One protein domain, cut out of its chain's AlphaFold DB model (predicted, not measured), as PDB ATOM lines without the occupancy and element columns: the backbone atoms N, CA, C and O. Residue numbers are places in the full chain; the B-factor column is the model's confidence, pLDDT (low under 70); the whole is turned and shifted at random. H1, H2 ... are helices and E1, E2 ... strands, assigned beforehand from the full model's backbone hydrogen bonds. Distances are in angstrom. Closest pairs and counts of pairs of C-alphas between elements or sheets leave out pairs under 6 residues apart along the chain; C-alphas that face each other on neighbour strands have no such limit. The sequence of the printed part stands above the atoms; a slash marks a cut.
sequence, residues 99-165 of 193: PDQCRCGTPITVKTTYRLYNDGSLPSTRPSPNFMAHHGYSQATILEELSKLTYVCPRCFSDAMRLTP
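AT A GLANCE: This is residues 99 to 165 of the 193 residues of an uncharacterized protein of Rhizobium sp. (UniProt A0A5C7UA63). A short ribbon of two antiparallel strands, E1 and E2, lies in the middle, with the helical hairpin H1 and H2 extending to one side of it and the helix H3 at the opposite side. The unnamed stretch 99 to 113 makes a wide loop beside this row, and a second long loop runs from E1 to H1. The printed part has 67 residues, with three named helices and two named strands in the order E1, H1, H2, E2, H3; the class is mixed, helices and strands, with under half of the residues in named elements. The whole is compact, with a radius of gyration of the C-alphas of 12.3 A, and its C-alphas span 33 by 27 by 17 A.

IN THESE COORDINATES: Find C-alpha 114 at (22.911, -44.030, 25.197), where E1 begins; it runs over residues 114 to 117, 10.4 A from first to last C-alpha. Its neighbour E2, residues 149 to 152, measures 9.6 A. Look next at H1, residues 129 to 134, of 8.7 A, and at H2, residues 139 to 147, of 12.4 A, which begins at C-alpha 139 at (19.173, -31.861, 8.534). H3, the longest helix by residues, covers residues 154 to 163 and runs 14.4 A to C-alpha 163 at (34.211, -54.819, 27.457).

HOW THE PARTS SIT: Start at E1 and E2, antiparallel neighbours with 143 degrees between their directions. Here the C-alphas of Tyr 117 and Leu 149 face each other at 4.5 A, and N 150 and O 116 are within hydrogen-bond range at 2.8 A, as are N 114 and O 152 at 3.0 A. Toward H3, the closest C-alphas of E1 and H3 are those of Tyr 114 and Pro 154, 6.3 A apart. On leaving the sheet for the other helices, you find that H1 and H2 touch, closest at the C-alphas of Pro 129 and Ile 142, 5.7 A apart. They form a helical hairpin, running opposite ways at a shallow tilt of 23 degrees. H3 touches no helix and is apart from H1 and from H2; E1 and H2 are also apart, as are H1 and E2. In H1, H2 and H3, every O i to N i+4 pair is within hydrogen-bond range.

THE WHOLE: The two C-alphas farthest apart are those of Gly 136 and Pro 165, at 35.9 A. The printed residues run from 99 to 165 without a cut. The link from E1 to H1, with 11 residues, is long; those from H1 to H2, H2 to E2 and E2 to H3 are tight. The mean pLDDT of the printed part is 90.9, and of the printed residues residue 165 alone is under 70 in this model.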
ATOM      1  N   PRO A  99      15.329 -46.011  17.327       95.00
ATOM      2  CA  PRO A  99      14.652 -47.297  17.378       95.00
ATOM      3  C   PRO A  99      13.734 -47.361  18.605       95.00
ATOM      4  O   PRO A  99      14.090 -46.859  19.670       95.00
ATOM      5  N   ASP A 100      12.592 -48.040  18.487       94.88
ATOM      6  CA  ASP A 100      11.649 -48.200  19.606       94.88
ATOM      7  C   ASP A 100      12.234 -49.044  20.752       94.88
ATOM      8  O   ASP A 100      11.859 -48.899  21.919       94.88
ATOM      9  N   GLN A 101      13.168 -49.945  20.432       96.44
ATOM     10  CA  GLN A 101      13.764 -50.887  21.373       96.44
ATOM     11  C   GLN A 101      15.274 -51.016  21.161       96.44
ATOM     12  O   GLN A 101      15.790 -50.951  20.047       96.44
ATOM     13  N   CYS A 102      15.985 -51.238  22.261       95.50
ATOM     14  CA  CYS A 102      17.378 -51.663  22.269       95.50
ATOM     15  C   CYS A 102      17.503 -53.080  21.691       95.50
ATOM     16  O   CYS A 102      16.558 -53.865  21.730       95.50
ATOM     17  N   ARG A 103      18.716 -53.468  21.281       93.19
ATOM     18  CA  ARG A 103      19.043 -54.844  20.872       93.19
ATOM     19  C   ARG A 103      18.666 -55.905  21.918       93.19
ATOM     20  O   ARG A 103      18.362 -57.032  21.552       93.19
ATOM     21  N   CYS A 104      18.666 -55.558  23.205       95.62
ATOM     22  CA  CYS A 104      18.236 -56.452  24.285       95.62
ATOM     23  C   CYS A 104      16.714 -56.461  24.535       95.62
ATOM     24  O   CYS A 104      16.276 -57.012  25.540       95.62
ATOM     25  N   GLY A 105      15.914 -55.793  23.696       95.94
ATOM     26  CA  GLY A 105      14.457 -55.672  23.836       95.94
ATOM     27  C   GLY A 105      13.985 -54.597  24.822       95.94
ATOM     28  O   GLY A 105      12.789 -54.357  24.952       95.94
ATOM     29  N   THR A 106      14.893 -53.914  25.531       95.88
ATOM     30  CA  THR A 106      14.503 -52.822  26.440       95.88
ATOM     31  C   THR A 106      13.999 -51.623  25.633       95.88
ATOM     32  O   THR A 106      14.727 -51.177  24.744       95.88
ATOM     33  N   PRO A 107      12.820 -51.056  25.943       94.50
ATOM     34  CA  PRO A 107      12.304 -49.896  25.229       94.50
ATOM     35  C   PRO A 107      13.255 -48.705  25.358       94.50
ATOM     36  O   PRO A 107      13.812 -48.429  26.426       94.50
ATOM     37  N   ILE A 108      13.438 -48.003  24.248       92.00
ATOM     38  CA  ILE A 108      14.303 -46.838  24.147       92.00
ATOM     39  C   ILE A 108      13.441 -45.576  24.122       92.00
ATOM     40  O   ILE A 108      12.439 -45.484  23.425       92.00
ATOM     41  N   THR A 109      13.856 -44.568  24.887       88.31
ATOM     42  CA  THR A 109      13.284 -43.220  24.818       88.31
ATOM     43  C   THR A 109      14.408 -42.209  24.681       88.31
ATOM     44  O   THR A 109      15.516 -42.471  25.140       88.31
ATOM     45  N   VAL A 110      14.108 -41.011  24.170       81.69
ATOM     46  CA  VAL A 110      15.075 -39.899  24.047       81.69
ATOM     47  C   VAL A 110      15.844 -39.635  25.356       81.69
ATOM     48  O   VAL A 110      17.007 -39.241  25.315       81.69
ATOM     49  N   LYS A 111      15.213 -39.863  26.520       79.31
ATOM     50  CA  LYS A 111      15.809 -39.642  27.851       79.31
ATOM     51  C   LYS A 111      16.697 -40.791  28.334       79.31
ATOM     52  O   LYS A 111      17.578 -40.558  29.150       79.31
ATOM     53  N   THR A 112      16.439 -42.016  27.880       79.00
ATOM     54  CA  THR A 112      17.101 -43.239  28.369       79.00
ATOM     55  C   THR A 112      18.077 -43.839  27.361       79.00
ATOM     56  O   THR A 112      18.686 -44.873  27.635       79.00
ATOM     57  N   THR A 113      18.246 -43.200  26.203       84.75
ATOM     58  CA  THR A 113      19.191 -43.629  25.175       84.75
ATOM     59  C   THR A 113      20.616 -43.217  25.440       84.75
ATOM     60  O   THR A 113      20.934 -42.033  25.554       84.75
ATOM     61  N   TYR A 114      21.486 -44.212  25.377       89.12
ATOM     62  CA  TYR A 114      22.911 -44.030  25.197       89.12
ATOM     63  C   TYR A 114      23.275 -44.302  23.738       89.12
ATOM     64  O   TYR A 114      22.517 -44.928  22.991       89.12
ATOM     65  N   ARG A 115      24.432 -43.790  23.326       90.50
ATOM     66  CA  ARG A 115      24.925 -43.858  21.948       90.50
ATOM     67  C   ARG A 115      26.290 -44.529  21.912       90.50
ATOM     68  O   ARG A 115      27.181 -44.141  22.664       90.50
ATOM     69  N   LEU A 116      26.435 -45.481  21.007       87.81
ATOM     70  CA  LEU A 116      27.701 -46.061  20.576       87.81
ATOM     71  C   LEU A 116      27.827 -45.805  19.078       87.81
ATOM     72  O   LEU A 116      26.810 -45.679  18.396       87.81
ATOM     73  N   TYR A 117      29.036 -45.713  18.545       88.75
ATOM     74  CA  TYR A 117      29.188 -45.819  17.095       88.75
ATOM     75  C   TYR A 117      28.999 -47.267  16.648       88.75
ATOM     76  O   TYR A 117      29.100 -48.198  17.448       88.75
ATOM     77  N   ASN A 118      28.720 -47.464  15.361       87.38
ATOM     78  CA  ASN A 118      28.533 -48.799  14.784       87.38
ATOM     79  C   ASN A 118      29.783 -49.693  14.911       87.38
ATOM     80  O   ASN A 118      29.664 -50.912  14.861       87.38
ATOM     81  N   ASP A 119      30.965 -49.102  15.111       86.25
ATOM     82  CA  ASP A 119      32.222 -49.802  15.410       86.25
ATOM     83  C   ASP A 119      32.403 -50.138  16.907       86.25
ATOM     84  O   ASP A 119      33.436 -50.669  17.306       86.25
ATOM     85  N   GLY A 120      31.412 -49.828  17.749       83.44
ATOM     86  CA  GLY A 120      31.458 -50.015  19.200       83.44
ATOM     87  C   GLY A 120      32.233 -48.930  19.952       83.44
ATOM     88  O   GLY A 120      32.278 -48.968  21.182       83.44
ATOM     89  N   SER A 121      32.812 -47.946  19.255       84.19
ATOM     90  CA  SER A 121      33.574 -46.874  19.893       84.19
ATOM     91  C   SER A 121      32.676 -45.875  20.627       84.19
ATOM     92  O   SER A 121      31.496 -45.665  20.309       84.19
ATOM     93  N   LEU A 122      33.255 -45.233  21.645       82.94
ATOM     94  CA  LEU A 122      32.561 -44.237  22.448       82.94
ATOM     95  C   LEU A 122      32.525 -42.877  21.743       82.94
ATOM     96  O   LEU A 122      33.523 -42.438  21.166       82.94
ATOM     97  N   PRO A 123      31.414 -42.133  21.860       77.06
ATOM     98  CA  PRO A 123      31.320 -40.775  21.354       77.06
ATOM     99  C   PRO A 123      32.052 -39.802  22.279       77.06
ATOM    100  O   PRO A 123      31.431 -39.084  23.058       77.06
ATOM    101  N   SER A 124      33.383 -39.792  22.199       75.00
ATOM    102  CA  SER A 124      34.237 -39.047  23.131       75.00
ATOM    103  C   SER A 124      34.290 -37.541  22.858       75.00
ATOM    104  O   SER A 124      34.444 -36.765  23.794       75.00
ATOM    105  N   THR A 125      34.122 -37.094  21.607       82.12
ATOM    106  CA  THR A 125      34.260 -35.661  21.256       82.12
ATOM    107  C   THR A 125      33.203 -35.122  20.302       82.12
ATOM    108  O   THR A 125      33.041 -33.907  20.186       82.12
ATOM    109  N   ARG A 126      32.448 -35.988  19.617       86.56
ATOM    110  CA  ARG A 126      31.469 -35.518  18.633       86.56
ATOM    111  C   ARG A 126      30.160 -35.060  19.289       86.56
ATOM    112  O   ARG A 126      29.634 -35.744  20.187       86.56
ATOM    113  N   PRO A 127      29.592 -33.933  18.820       91.88
ATOM    114  CA  PRO A 127      28.304 -33.453  19.299       91.88
ATOM    115  C   PRO A 127      27.220 -34.513  19.077       91.88
ATOM    116  O   PRO A 127      27.248 -35.259  18.103       91.88
ATOM    117  N   SER A 128      26.270 -34.623  20.003       92.50
ATOM    118  CA  SER A 128      25.130 -35.529  19.821       92.50
ATOM    119  C   SER A 128      24.153 -34.987  18.782       92.50
ATOM    120  O   SER A 128      24.033 -33.768  18.660       92.50
ATOM    121  N   PRO A 129      23.380 -35.842  18.087       94.56
ATOM    122  CA  PRO A 129      22.311 -35.380  17.201       94.56
ATOM    123  C   PRO A 129      21.333 -34.403  17.878       94.56
ATOM    124  O   PRO A 129      20.929 -33.416  17.270       94.56
ATOM    125  N   ASN A 130      21.037 -34.597  19.171       93.75
ATOM    126  CA  ASN A 130      20.252 -33.643  19.969       93.75
ATOM    127  C   ASN A 130      20.961 -32.288  20.112       93.75
ATOM    128  O   ASN A 130      20.354 -31.241  19.887       93.75
ATOM    129  N   PHE A 131      22.254 -32.287  20.447       94.12
ATOM    130  CA  PHE A 131      23.049 -31.059  20.492       94.12
ATOM    131  C   PHE A 131      23.065 -30.365  19.125       94.12
ATOM    132  O   PHE A 131      22.830 -29.160  19.044       94.12
ATOM    133  N   MET A 132      23.283 -31.121  18.047       95.88
ATOM    134  CA  MET A 132      23.300 -30.617  16.674       95.88
ATOM    135  C   MET A 132      21.963 -29.962  16.294       95.88
ATOM    136  O   MET A 132      21.956 -28.866  15.729       95.88
ATOM    137  N   ALA A 133      20.835 -30.576  16.666       95.56
ATOM    138  CA  ALA A 133      19.499 -30.021  16.453       95.56
ATOM    139  C   ALA A 133      19.318 -28.660  17.152       95.56
ATOM    140  O   ALA A 133      18.891 -27.691  16.519       95.56
ATOM    141  N   HIS A 134      19.719 -28.547  18.423       93.50
ATOM    142  CA  HIS A 134      19.645 -27.289  19.178       93.50
ATOM    143  C   HIS A 134      20.562 -26.184  18.632       93.50
ATOM    144  O   HIS A 134      20.217 -25.005  18.708       93.50
ATOM    145  N   HIS A 135      21.704 -26.552  18.048       95.38
ATOM    146  CA  HIS A 135      22.695 -25.607  17.526       95.38
ATOM    147  C   HIS A 135      22.500 -25.275  16.039       95.38
ATOM    148  O   HIS A 135      23.314 -24.569  15.448       95.38
ATOM    149  N   GLY A 136      21.399 -25.728  15.429       94.31
ATOM    150  CA  GLY A 136      21.009 -25.319  14.080       94.31
ATOM    151  C   GLY A 136      21.813 -25.972  12.958       94.31
ATOM    152  O   GLY A 136      21.891 -25.405  11.863       94.31
ATOM    153  N   TYR A 137      22.376 -27.159  13.202       97.19
ATOM    154  CA  TYR A 137      23.022 -27.957  12.161       97.19
ATOM    155  C   TYR A 137      22.040 -28.265  11.015       97.19
ATOM    156  O   TYR A 137      20.814 -28.120  11.129       97.19
ATOM    157  N   SER A 138      22.583 -28.637   9.855       97.12
ATOM    158  CA  SER A 138      21.751 -29.035   8.719       97.12
ATOM    159  C   SER A 138      21.078 -30.384   8.996       97.12
ATOM    160  O   SER A 138      21.645 -31.244   9.672       97.12
ATOM    161  N   GLN A 139      19.876 -30.580   8.448       97.62
ATOM    162  CA  GLN A 139      19.173 -31.861   8.534       97.62
ATOM    163  C   GLN A 139      20.016 -33.006   7.957       97.62
ATOM    164  O   GLN A 139      20.091 -34.065   8.570       97.62
ATOM    165  N   ALA A 140      20.688 -32.784   6.823       97.94
ATOM    166  CA  ALA A 140      21.541 -33.787   6.191       97.94
ATOM    167  C   ALA A 140      22.679 -34.236   7.118       97.94
ATOM    168  O   ALA A 140      22.871 -35.430   7.306       97.94
ATOM    169  N   THR A 141      23.363 -33.293   7.772       97.19
ATOM    170  CA  THR A 141      24.449 -33.601   8.718       97.19
ATOM    171  C   THR A 141      23.943 -34.390   9.927       97.19
ATOM    172  O   THR A 141      24.620 -35.297  10.398       97.19
ATOM    173  N   ILE A 142      22.748 -34.065  10.435       96.50
ATOM    174  CA  ILE A 142      22.136 -34.803  11.550       96.50
ATOM    175  C   ILE A 142      21.806 -36.239  11.131       96.50
ATOM    176  O   ILE A 142      22.107 -37.165  11.877       96.50
ATOM    177  N   LEU A 143      21.218 -36.436   9.948       96.56
ATOM    178  CA  LEU A 143      20.890 -37.766   9.422       96.56
ATOM    179  C   LEU A 143      22.141 -38.603   9.143       96.56
ATOM    180  O   LEU A 143      22.172 -39.791   9.453       96.56
ATOM    181  N   GLU A 144      23.182 -37.974   8.602       96.25
ATOM    182  CA  GLU A 144      24.474 -38.619   8.398       96.25
ATOM    183  C   GLU A 144      25.062 -39.094   9.731       96.25
ATOM    184  O   GLU A 144      25.509 -40.234   9.832       96.25
ATOM    185  N   GLU A 145      25.022 -38.264  10.776       95.19
ATOM    186  CA  GLU A 145      25.507 -38.666  12.096       95.19
ATOM    187  C   GLU A 145      24.640 -39.765  12.722       95.19
ATOM    188  O   GLU A 145      25.179 -40.720  13.271       95.19
ATOM    189  N   LEU A 146      23.312 -39.691  12.582       94.94
ATOM    190  CA  LEU A 146      22.396 -40.735  13.052       94.94
ATOM    191  C   LEU A 146      22.709 -42.101  12.432       94.94
ATOM    192  O   LEU A 146      22.674 -43.103  13.138       94.94
ATOM    193  N   SER A 147      23.079 -42.142  11.148       95.62
ATOM    194  CA  SER A 147      23.419 -43.389  10.445       95.62
ATOM    195  C   SER A 147      24.662 -44.103  10.998       95.62
ATOM    196  O   SER A 147      24.813 -45.313  10.833       95.62
ATOM    197  N   LYS A 148      25.544 -43.368  11.685       94.12
ATOM    198  CA  LYS A 148      26.789 -43.890  12.273       94.12
ATOM    199  C   LYS A 148      26.596 -44.423  13.691       94.12
ATOM    200  O   LYS A 148      27.525 -45.025  14.233       94.12
ATOM    201  N   LEU A 149      25.448 -44.146  14.308       94.19
ATOM    202  CA  LEU A 149      25.192 -44.404  15.718       94.19
ATOM    203  C   LEU A 149      24.285 -45.618  15.906       94.19
ATOM    204  O   LEU A 149      23.228 -45.742  15.292       94.19
ATOM    205  N   THR A 150      24.661 -46.460  16.860       94.44
ATOM    206  CA  THR A 150      23.814 -47.489  17.446       94.44
ATOM    207  C   THR A 150      23.292 -46.995  18.795       94.44
ATOM    208  O   THR A 150      24.053 -46.625  19.694       94.44
ATOM    209  N   TYR A 151      21.969 -46.995  18.944       94.12
ATOM    210  CA  TYR A 151      21.289 -46.591  20.170       94.12
ATOM    211  C   TYR A 151      21.059 -47.792  21.086       94.12
ATOM    212  O   TYR A 151      20.540 -48.823  20.659       94.12
ATOM    213  N   VAL A 152      21.442 -47.655  22.356       95.25
ATOM    214  CA  VAL A 152      21.384 -48.740  23.345       95.25
ATOM    215  C   VAL A 152      20.783 -48.269  24.670       95.25
ATOM    216  O   VAL A 152      20.802 -47.081  25.003       95.25
ATOM    217  N   CYS A 153      20.237 -49.212  25.441       95.12
ATOM    218  CA  CYS A 153      19.757 -48.958  26.799       95.12
ATOM    219  C   CYS A 153      20.935 -48.763  27.783       95.12
ATOM    220  O   CYS A 153      22.065 -49.158  27.471       95.12
ATOM    221  N   PRO A 154      20.697 -48.217  28.995       94.50
ATOM    222  CA  PRO A 154      21.761 -47.953  29.971       94.50
ATOM    223  C   PRO A 154      22.560 -49.205  30.361       94.50
ATOM    224  O   PRO A 154      23.768 -49.135  30.588       94.50
ATOM    225  N   ARG A 155      21.894 -50.367  30.406       94.69
ATOM    226  CA  ARG A 155      22.527 -51.654  30.708       94.69
ATOM    227  C   ARG A 155      23.483 -52.081  29.596       94.69
ATOM    228  O   ARG A 155      24.661 -52.246  29.870       94.69
ATOM    229  N   CYS A 156      23.009 -52.163  28.351       94.25
ATOM    230  CA  CYS A 156      23.859 -52.527  27.211       94.25
ATOM    231  C   CYS A 156      25.003 -51.534  26.990       94.25
ATOM    232  O   CYS A 156      26.088 -51.939  26.589       94.25
ATOM    233  N   PHE A 157      24.784 -50.247  27.275       93.69
ATOM    234  CA  PHE A 157      25.864 -49.266  27.284       93.69
ATOM    235  C   PHE A 157      26.917 -49.590  28.347       93.69
ATOM    236  O   PHE A 157      28.105 -49.612  28.047       93.69
ATOM    237  N   SER A 158      26.490 -49.882  29.578       92.75
ATOM    238  CA  SER A 158      27.399 -50.251  30.669       92.75
ATOM    239  C   SER A 158      28.157 -51.546  30.373       92.75
ATOM    240  O   SER A 158      29.345 -51.635  30.665       92.75
ATOM    241  N   ASP A 159      27.494 -52.530  29.767       92.12
ATOM    242  CA  ASP A 159      28.126 -53.782  29.347       92.12
ATOM    243  C   ASP A 159      29.193 -53.516  28.272       92.12
ATOM    244  O   ASP A 159      30.310 -54.013  28.384       92.12
ATOM    245  N   ALA A 160      28.909 -52.652  27.290       90.12
ATOM    246  CA  ALA A 160      29.892 -52.235  26.288       90.12
ATOM    247  C   ALA A 160      31.095 -51.501  26.912       90.12
ATOM    248  O   ALA A 160      32.234 -51.787  26.557       90.12
ATOM    249  N   MET A 161      30.857 -50.620  27.892       87.69
ATOM    250  CA  MET A 161      31.912 -49.910  28.634       87.69
ATOM    251  C   MET A 161      32.818 -50.843  29.451       87.69
ATOM    252  O   MET A 161      33.972 -50.511  29.699       87.69
ATOM    253  N   ARG A 162      32.306 -51.991  29.910       89.56
ATOM    254  CA  ARG A 162      33.110 -52.991  30.636       89.56
ATOM    255  C   ARG A 162      33.973 -53.831  29.703       89.56
ATOM    256  O   ARG A 162      35.004 -54.334  30.130       89.56
ATOM    257  N   LEU A 163      33.525 -54.011  28.463       82.88
ATOM    258  CA  LEU A 163      34.211 -54.819  27.457       82.88
ATOM    259  C   LEU A 163      35.253 -54.031  26.666       82.88
ATOM    260  O   LEU A 163      36.120 -54.648  26.055       82.88
ATOM    261  N   THR A 164      35.189 -52.696  26.657       77.12
ATOM    262  CA  THR A 164      36.271 -51.886  26.093       77.12
ATOM    263  C   THR A 164      37.536 -52.130  26.913       77.12
ATOM    264  O   THR A 164      37.539 -51.761  28.091       77.12
ATOM    265  N   PRO A 165      38.591 -52.740  26.333       67.12
ATOM    266  CA  PRO A 165      39.836 -52.972  27.046       67.12
ATOM    267  C   PRO A 165      40.312 -51.633  27.590       67.12
ATOM    268  O   PRO A 165      40.406 -50.652  26.843       67.12
TER     269      PRO A 165